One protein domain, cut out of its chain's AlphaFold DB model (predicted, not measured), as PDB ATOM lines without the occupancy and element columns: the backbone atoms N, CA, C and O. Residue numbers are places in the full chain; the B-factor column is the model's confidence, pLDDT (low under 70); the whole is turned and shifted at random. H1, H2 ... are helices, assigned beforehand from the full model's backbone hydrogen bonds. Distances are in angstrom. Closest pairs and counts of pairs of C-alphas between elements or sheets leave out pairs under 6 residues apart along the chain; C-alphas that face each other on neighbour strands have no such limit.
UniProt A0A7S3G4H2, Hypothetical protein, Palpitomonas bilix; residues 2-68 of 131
ATOM      1  N   SER A   2     -17.872 -32.500  -1.639       36.75
ATOM      2  CA  SER A   2     -18.321 -32.873  -0.292       36.75
ATOM      3  C   SER A   2     -18.577 -31.590   0.480       36.75
ATOM      4  O   SER A   2     -17.658 -30.797   0.669       36.75
ATOM      5  N   LEU A   3     -19.830 -31.364   0.859       40.81
ATOM      6  CA  LEU A   3     -20.208 -30.292   1.775       40.81
ATOM      7  C   LEU A   3     -19.603 -30.594   3.158       40.81
ATOM      8  O   LEU A   3     -19.615 -31.762   3.560       40.81
ATOM      9  N   PRO A   4     -19.069 -29.597   3.887       51.50
ATOM     10  CA  PRO A   4     -18.586 -29.837   5.231       51.50
ATOM     11  C   PRO A   4     -19.793 -30.082   6.140       51.50
ATOM     12  O   PRO A   4     -20.817 -29.401   6.066       51.50
ATOM     13  N   PHE A   5     -19.665 -31.107   6.971       54.22
ATOM     14  CA  PHE A   5     -20.585 -31.440   8.044       54.22
ATOM     15  C   PHE A   5     -20.546 -30.301   9.073       54.22
ATOM     16  O   PHE A   5     -19.670 -30.277   9.931       54.22
ATOM     17  N   LEU A   6     -21.445 -29.323   8.930       53.12
ATOM     18  CA  LEU A   6     -21.660 -28.266   9.920       53.12
ATOM     19  C   LEU A   6     -22.068 -28.928  11.237       53.12
ATOM     20  O   LEU A   6     -23.118 -29.571  11.324       53.12
ATOM     21  N   SER A   7     -21.213 -28.812  12.246       64.38
ATOM     22  CA  SER A   7     -21.481 -29.353  13.568       64.38
ATOM     23  C   SER A   7     -22.504 -28.472  14.294       64.38
ATOM     24  O   SER A   7     -22.632 -27.276  14.037       64.38
ATOM     25  N   LEU A   8     -23.232 -29.045  15.255       57.50
ATOM     26  CA  LEU A   8     -24.148 -28.300  16.134       57.50
ATOM     27  C   LEU A   8     -23.454 -27.141  16.880       57.50
ATOM     28  O   LEU A   8     -24.118 -26.189  17.283       57.50
ATOM     29  N   VAL A   9     -22.128 -27.207  17.033       60.16
ATOM     30  CA  VAL A   9     -21.298 -26.146  17.616       60.16
ATOM     31  C   VAL A   9     -21.210 -24.947  16.669       60.16
ATOM     32  O   VAL A   9     -21.408 -23.820  17.114       60.16
ATOM     33  N   ASP A  10     -21.029 -25.182  15.368       57.88
ATOM     34  CA  ASP A  10     -20.984 -24.129  14.341       57.88
ATOM     35  C   ASP A  10     -22.326 -23.388  14.240       57.88
ATOM     36  O   ASP A  10     -22.374 -22.170  14.059       57.88
ATOM     37  N   LEU A  11     -23.433 -24.111  14.438       55.38
ATOM     38  CA  LEU A  11     -24.772 -23.524  14.474       55.38
ATOM     39  C   LEU A  11     -24.993 -22.669  15.735       55.38
ATOM     40  O   LEU A  11     -25.599 -21.605  15.650       55.38
ATOM     41  N   LEU A  12     -24.483 -23.099  16.896       55.03
ATOM     42  CA  LEU A  12     -24.545 -22.327  18.146       55.03
ATOM     43  C   LEU A  12     -23.688 -21.054  18.084       55.03
ATOM     44  O   LEU A  12     -24.079 -20.036  18.656       55.03
ATOM     45  N   PHE A  13     -22.571 -21.083  17.349       53.62
ATOM     46  CA  PHE A  13     -21.808 -19.878  17.027       53.62
ATOM     47  C   PHE A  13     -22.628 -18.902  16.179       53.62
ATOM     48  O   PHE A  13     -22.590 -17.714  16.454       53.62
ATOM     49  N   PHE A  14     -23.437 -19.364  15.225       52.41
ATOM     50  CA  PHE A  14     -24.209 -18.475  14.347       52.41
ATOM     51  C   PHE A  14     -25.321 -17.669  15.059       52.41
ATOM     52  O   PHE A  14     -25.763 -16.644  14.545       52.41
ATOM     53  N   PHE A  15     -25.785 -18.110  16.237       52.09
ATOM     54  CA  PHE A  15     -26.929 -17.513  16.949       52.09
ATOM     55  C   PHE A  15     -26.568 -16.634  18.162       52.09
ATOM     56  O   PHE A  15     -27.472 -16.114  18.820       52.09
ATOM     57  N   SER A  16     -25.284 -16.423  18.475       49.59
ATOM     58  CA  SER A  16     -24.899 -15.466  19.522       49.59
ATOM     59  C   SER A  16     -24.769 -14.054  18.933       49.59
ATOM     60  O   SER A  16     -23.984 -13.861  18.011       49.59
ATOM     61  N   PRO A  17     -25.447 -13.020  19.470       53.06
ATOM     62  CA  PRO A  17     -25.321 -11.640  18.980       53.06
ATOM     63  C   PRO A  17     -23.918 -11.032  19.180       53.06
ATOM     64  O   PRO A  17     -23.672  -9.901  18.767       53.06
ATOM     65  N   LEU A  18     -22.993 -11.778  19.798       57.72
ATOM     66  CA  LEU A  18     -21.572 -11.458  19.898       57.72
ATOM     67  C   LEU A  18     -20.704 -12.646  19.438       57.72
ATOM     68  O   LEU A  18     -19.728 -13.006  20.093       57.72
ATOM     69  N   SER A  19     -21.074 -13.318  18.350       59.38
ATOM     70  CA  SER A  19     -20.266 -14.389  17.767       59.38
ATOM     71  C   SER A  19     -19.167 -13.826  16.870       59.38
ATOM     72  O   SER A  19     -19.226 -13.927  15.643       59.38
ATOM     73  N   LEU A  20     -18.144 -13.220  17.473       72.25
ATOM     74  CA  LEU A  20     -16.881 -13.072  16.761       72.25
ATOM     75  C   LEU A  20     -16.252 -14.470  16.690       72.25
ATOM     76  O   LEU A  20     -15.710 -14.953  17.683       72.25
ATOM     77  N   GLY A  21     -16.412 -15.145  15.552       81.56
ATOM     78  CA  GLY A  21     -15.671 -16.369  15.267       81.56
ATOM     79  C   GLY A  21     -14.184 -16.033  15.240       81.56
ATOM     80  O   GLY A  21     -13.785 -15.116  14.528       81.56
ATOM     81  N   VAL A  22     -13.402 -16.713  16.072       85.94
ATOM     82  CA  VAL A  22     -11.943 -16.600  16.100       85.94
ATOM     83  C   VAL A  22     -11.397 -17.987  15.818       85.94
ATOM     84  O   VAL A  22     -11.677 -18.927  16.567       85.94
ATOM     85  N   GLU A  23     -10.653 -18.114  14.731       90.94
ATOM     86  CA  GLU A  23     -10.105 -19.384  14.271       90.94
ATOM     87  C   GLU A  23      -8.851 -19.776  15.064       90.94
ATOM     88  O   GLU A  23      -8.154 -18.953  15.673       90.94
ATOM     89  N   GLN A  24      -8.523 -21.068  15.056       90.62
ATOM     90  CA  GLN A  24      -7.302 -21.544  15.698       90.62
ATOM     91  C   GLN A  24      -6.066 -20.884  15.067       90.62
ATOM     92  O   GLN A  24      -5.815 -21.006  13.872       90.62
ATOM     93  N   GLY A  25      -5.248 -20.245  15.905       91.62
ATOM     94  CA  GLY A  25      -4.032 -19.553  15.471       91.62
ATOM     95  C   GLY A  25      -4.232 -18.068  15.164       91.62
ATOM     96  O   GLY A  25      -3.247 -17.378  14.906       91.62
ATOM     97  N   GLU A  26      -5.461 -17.555  15.246       93.75
ATOM     98  CA  GLU A  26      -5.710 -16.119  15.167       93.75
ATOM     99  C   GLU A  26      -5.313 -15.387  16.455       93.75
ATOM    100  O   GLU A  26      -5.341 -15.924  17.567       93.75
ATOM    101  N   TYR A  27      -4.945 -14.117  16.291       89.50
ATOM    102  CA  TYR A  27      -4.570 -13.234  17.386       89.50
ATOM    103  C   TYR A  27      -5.690 -12.239  17.671       89.50
ATOM    104  O   TYR A  27      -6.131 -11.508  16.787       89.50
ATOM    105  N   THR A  28      -6.082 -12.138  18.937       90.81
ATOM    106  CA  THR A  28      -6.997 -11.099  19.418       90.81
ATOM    107  C   THR A  28      -6.238 -10.059  20.226       90.81
ATOM    108  O   THR A  28      -5.415 -10.407  21.077       90.81
ATOM    109  N   LEU A  29      -6.562  -8.784  20.026       90.94
ATOM    110  CA  LEU A  29      -6.030  -7.693  20.836       90.94
ATOM    111  C   LEU A  29      -7.061  -7.243  21.866       90.94
ATOM    112  O   LEU A  29      -8.229  -7.025  21.553       90.94
ATOM    113  N   VAL A  30      -6.607  -7.063  23.104       91.44
ATOM    114  CA  VAL A  30      -7.429  -6.523  24.188       91.44
ATOM    115  C   VAL A  30      -7.154  -5.029  24.309       91.44
ATOM    116  O   VAL A  30      -6.061  -4.618  24.699       91.44
ATOM    117  N   SER A  31      -8.158  -4.205  24.004       93.19
ATOM    118  CA  SER A  31      -8.063  -2.757  24.197       93.19
ATOM    119  C   SER A  31      -8.242  -2.401  25.674       93.19
ATOM    120  O   SER A  31      -9.353  -2.179  26.155       93.19
ATOM    121  N   VAL A  32      -7.127  -2.313  26.406       94.75
ATOM    122  CA  VAL A  32      -7.110  -1.830  27.801       94.75
ATOM    123  C   VAL A  32      -7.697  -0.417  27.895       94.75
ATOM    124  O   VAL A  32      -8.452  -0.127  28.819       94.75
ATOM    125  N   TYR A  33      -7.408   0.433  26.903       93.44
ATOM    126  CA  TYR A  33      -7.924   1.800  26.823       93.44
ATOM    127  C   TYR A  33      -9.456   1.835  26.824       93.44
ATOM    128  O   TYR A  33     -10.042   2.575  27.611       93.44
ATOM    129  N   SER A  34     -10.093   1.004  25.992       95.62
ATOM    130  CA  SER A  34     -11.555   0.932  25.890       95.62
ATOM    131  C   SER A  34     -12.184   0.332  27.148       95.62
ATOM    132  O   SER A  34     -13.177   0.854  27.635       95.62
ATOM    133  N   ILE A  35     -11.584  -0.715  27.726       96.19
ATOM    134  CA  ILE A  35     -12.087  -1.340  28.965       96.19
ATOM    135  C   ILE A  35     -12.089  -0.344  30.131       96.19
ATOM    136  O   ILE A  35     -13.035  -0.298  30.916       96.19
ATOM    137  N   HIS A  36     -11.045   0.483  30.243       96.12
ATOM    138  CA  HIS A  36     -10.945   1.507  31.293       96.12
ATOM    139  C   HIS A  36     -11.879   2.703  31.066       96.12
ATOM    140  O   HIS A  36     -11.918   3.599  31.903       96.12
ATOM    141  N   ARG A  37     -12.612   2.720  29.947       96.31
ATOM    142  CA  ARG A  37     -13.552   3.777  29.557       96.31
ATOM    143  C   ARG A  37     -14.971   3.290  29.307       96.31
ATOM    144  O   ARG A  37     -15.827   4.075  28.925       96.31
ATOM    145  N   ASP A  38     -15.231   2.009  29.532       95.75
ATOM    146  CA  ASP A  38     -16.564   1.449  29.369       95.75
ATOM    147  C   ASP A  38     -17.514   2.045  30.420       95.75
ATOM    148  O   ASP A  38     -17.394   1.774  31.621       95.75
ATOM    149  N   GLU A  39     -18.478   2.851  29.969       95.19
ATOM    150  CA  GLU A  39     -19.478   3.502  30.820       95.19
ATOM    151  C   GLU A  39     -20.267   2.502  31.677       95.19
ATOM    152  O   GLU A  39     -20.693   2.830  32.787       95.19
ATOM    153  N   LYS A  40     -20.396   1.246  31.228       94.00
ATOM    154  CA  LYS A  40     -21.023   0.171  32.006       94.00
ATOM    155  C   LYS A  40     -20.307  -0.084  33.334       94.00
ATOM    156  O   LYS A  40     -20.929  -0.526  34.300       94.00
ATOM    157  N   HIS A  41     -19.001   0.159  33.385       93.31
ATOM    158  CA  HIS A  41     -18.157  -0.074  34.556       93.31
ATOM    159  C   HIS A  41     -17.677   1.218  35.227       93.31
ATOM    160  O   HIS A  41     -17.389   1.212  36.429       93.31
ATOM    161  N   TRP A  42     -17.607   2.312  34.469       93.50
ATOM    162  CA  TRP A  42     -17.042   3.590  34.902       93.50
ATOM    163  C   TRP A  42     -18.077   4.726  34.978       93.50
ATOM    164  O   TRP A  42     -17.746   5.832  35.402       93.50
ATOM    165  N   GLY A  43     -19.351   4.469  34.677       91.50
ATOM    166  CA  GLY A  43     -20.419   5.472  34.714       91.50
ATOM    167  C   GLY A  43     -20.342   6.462  33.548       91.50
ATOM    168  O   GLY A  43     -19.606   6.244  32.598       91.50
ATOM    169  N   LYS A  44     -21.105   7.560  33.631       92.50
ATOM    170  CA  LYS A  44     -21.338   8.481  32.499       92.50
ATOM    171  C   LYS A  44     -20.130   9.319  32.063       92.50
ATOM    172  O   LYS A  44     -20.104   9.776  30.932       92.50
ATOM    173  N   ASP A  45     -19.146   9.515  32.943       95.06
ATOM    174  CA  ASP A  45     -17.985  10.381  32.679       95.06
ATOM    175  C   ASP A  45     -16.648   9.612  32.781       95.06
ATOM    176  O   ASP A  45     -15.811   9.942  33.633       95.06
ATOM    177  N   PRO A  46     -16.422   8.560  31.968       95.00
ATOM    178  CA  PRO A  46     -15.219   7.726  32.057       95.00
ATOM    179  C   PRO A  46     -13.928   8.475  31.689       95.00
ATOM    180  O   PRO A  46     -12.849   8.104  32.145       95.00
ATOM    181  N   GLU A  47     -14.027   9.549  30.902       94.69
ATOM    182  CA  GLU A  47     -12.881  10.384  30.516       94.69
ATOM    183  C   GLU A  47     -12.438  11.359  31.615       94.69
ATOM    184  O   GLU A  47     -11.342  11.920  31.554       94.69
ATOM    185  N   LYS A  48     -13.275  11.585  32.634       95.81
ATOM    186  CA  LYS A  48     -12.949  12.507  33.721       95.81
ATOM    187  C   LYS A  48     -11.937  11.863  34.665       95.81
ATOM    188  O   LYS A  48     -12.181  10.792  35.222       95.81
ATOM    189  N   PHE A  49     -10.832  12.565  34.919       94.75
ATOM    190  CA  PHE A  49      -9.898  12.185  35.974       94.75
ATOM    191  C   PHE A  49     -10.560  12.351  37.347       94.75
ATOM    192  O   PHE A  49     -10.756  13.468  37.825       94.75
ATOM    193  N   ASP A  50     -10.908  11.225  37.964       94.69
ATOM    194  CA  ASP A  50     -11.566  11.160  39.266       94.69
ATOM    195  C   ASP A  50     -10.919  10.059  40.129       94.69
ATOM    196  O   ASP A  50     -11.214   8.869  39.951       94.69
ATOM    197  N   PRO A  51      -9.999  10.432  41.042       94.00
ATOM    198  CA  PRO A  51      -9.344   9.489  41.943       94.00
ATOM    199  C   PRO A  51     -10.298   8.777  42.908       94.00
ATOM    200  O   PRO A  51     -10.000   7.653  43.317       94.00
ATOM    201  N   GLU A  52     -11.433   9.392  43.263       93.88
ATOM    202  CA  GLU A  52     -12.374   8.844  44.251       93.88
ATOM    203  C   GLU A  52     -13.033   7.557  43.751       93.88
ATOM    204  O   GLU A  52     -13.416   6.705  44.544       93.88
ATOM    205  N   ARG A  53     -13.033   7.313  42.433       91.44
ATOM    206  CA  ARG A  53     -13.469   6.036  41.845       91.44
ATOM    207  C   ARG A  53     -12.750   4.823  42.445       91.44
ATOM    208  O   ARG A  53     -13.298   3.721  42.391       91.44
ATOM    209  N   PHE A  54     -11.545   4.995  42.985       92.12
ATOM    210  CA  PHE A  54     -10.703   3.925  43.521       92.12
ATOM    211  C   PHE A  54     -10.703   3.843  45.057       92.12
ATOM    212  O   PHE A  54      -9.866   3.141  45.621       92.12
ATOM    213  N   ASP A  55     -11.633   4.520  45.734       91.81
ATOM    214  CA  ASP A  55     -11.771   4.510  47.199       91.81
ATOM    215  C   ASP A  55     -12.278   3.172  47.784       91.81
ATOM    216  O   ASP A  55     -12.180   2.937  48.987       91.81
ATOM    217  N   GLY A  56     -12.790   2.278  46.931       86.38
ATOM    218  CA  GLY A  56     -13.342   0.976  47.314       86.38
ATOM    219  C   GLY A  56     -14.848   0.974  47.597       86.38
ATOM    220  O   GLY A  56     -15.390  -0.080  47.920       86.38
ATOM    221  N   SER A  57     -15.542   2.104  47.433       85.75
ATOM    222  CA  SER A  57     -16.994   2.223  47.637       85.75
ATOM    223  C   SER A  57     -17.823   1.506  46.565       85.75
ATOM    224  O   SER A  57     -18.953   1.086  46.815       85.75
ATOM    225  N   GLN A  58     -17.266   1.338  45.363       84.06
ATOM    226  CA  GLN A  58     -17.952   0.734  44.224       84.06
ATOM    227  C   GLN A  58     -17.460  -0.691  43.968       84.06
ATOM    228  O   GLN A  58     -16.283  -0.921  43.676       84.06
ATOM    229  N   SER A  59     -18.388  -1.648  43.989       86.50
ATOM    230  CA  SER A  59     -18.126  -3.005  43.512       86.50
ATOM    231  C   SER A  59     -18.034  -3.003  41.985       86.50
ATOM    232  O   SER A  59     -18.977  -2.603  41.302       86.50
ATOM    233  N   ARG A  60     -16.893  -3.434  41.437       89.38
ATOM    234  CA  ARG A  60     -16.663  -3.524  39.988       89.38
ATOM    235  C   ARG A  60     -16.241  -4.920  39.585       89.38
ATOM    236  O   ARG A  60     -15.649  -5.668  40.361       89.38
ATOM    237  N   HIS A  61     -16.502  -5.248  38.323       92.94
ATOM    238  CA  HIS A  61     -16.002  -6.483  37.745       92.94
ATOM    239  C   HIS A  61     -14.468  -6.511  37.806       92.94
ATOM    240  O   HIS A  61     -13.807  -5.533  37.461       92.94
ATOM    241  N   ARG A  62     -13.883  -7.654  38.172       89.62
ATOM    242  CA  ARG A  62     -12.421  -7.836  38.296       89.62
ATOM    243  C   ARG A  62     -11.617  -7.529  37.025       89.62
ATOM    244  O   ARG A  62     -10.427  -7.266  37.116       89.62
ATOM    245  N   PHE A  63     -12.261  -7.565  35.856       94.06
ATOM    246  CA  PHE A  63     -11.649  -7.214  34.565       94.06
ATOM    247  C   PHE A  63     -11.940  -5.784  34.099       94.06
ATOM    248  O   PHE A  63     -11.439  -5.392  33.053       94.06
ATOM    249  N   ALA A  64     -12.703  -4.991  34.857       94.75
ATOM    250  CA  ALA A  64     -12.966  -3.594  34.507       94.75
ATOM    251  C   ALA A  64     -11.708  -2.714  34.636       94.75
ATOM    252  O   ALA A  64     -11.616  -1.674  33.992       94.75
ATOM    253  N   TRP A  65     -10.723  -3.140  35.435       94.19
ATOM    254  CA  TRP A  65      -9.459  -2.436  35.633       94.19
ATOM    255  C   TRP A  65      -8.270  -3.400  35.530       94.19
ATOM    256  O   TRP A  65      -7.947  -4.129  36.464       94.19
ATOM    257  N   ILE A  66      -7.630  -3.409  34.359       95.81
ATOM    258  CA  ILE A  66      -6.510  -4.304  34.003       95.81
ATOM    259  C   ILE A  66      -5.255  -3.576  33.462       95.81
ATOM    260  O   ILE A  66      -4.725  -3.965  32.424       95.81
ATOM    261  N   PRO A  67      -4.739  -2.518  34.120       94.56
ATOM    262  CA  PRO A  67      -3.566  -1.769  33.625       94.56
ATOM    263  C   PRO A  67      -2.275  -2.598  33.557       94.56
ATOM    264  O   PRO A  67      -1.335  -2.232  32.863       94.56
ATOM    265  N   PHE A  68      -2.240  -3.721  34.270       95.75
ATOM    266  CA  PHE A  68      -1.119  -4.654  34.337       95.75
ATOM    267  C   PHE A  68      -1.514  -6.044  33.815       95.75
ATOM    268  O   PHE A  68      -0.921  -7.052  34.209       95.75
TER     269      PHE A  68
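AT A GLANCE: This is residues 2 to 68 of the 131 residues of the protein "Hypothetical protein" of Palpitomonas bilix (UniProt A0A7S3G4H2). This model has little regular structure: a long winding arm, residues 2 to 31, with the longest helix, H1, on it, leads to a loose head where the short helices H2, H3 and H4 follow one another and residues 55 to 68 fold back towards H2. The 67 printed residues hold four named helices, H1 to H4 in chain order, and no named strand; the class is all helix, with 19 residues in named elements. The whole is extended, with a radius of gyration of the C-alphas of 18.3 A and spans of 61 by 22 by 18 A.

IN THESE COORDINATES: H1, residues 8 to 14, is 10.0 A long and begins at C-alpha 8 (-24.148, -28.300, 16.134). H2 is residues 32 to 35, 5.1 A; H3 is residues 39 to 42, 4.8 A; H4 is residues 51 to 54, 5.9 A, ending at C-alpha 54 (-10.703, 3.925, 43.521).

HOW THE PARTS SIT: H1 touches no helix and is apart from H2, H3 and H4. H2 and H3 are only just apart, closest C-alphas 8.3 A, as are H3 and H4, 8.2 A; H2 and H4 are apart. In H1 every O i to N i+4 pair is within hydrogen-bond range; H2, H3 and H4 are too short for such a pair.

THE WHOLE: The C-alphas of Ser 2 and Glu 52 are the two farthest apart, 61.3 A. The printed part has no cut; the link from H1 to H2, 17 residues, is long. Residues 2 to 19 have pLDDT under 70.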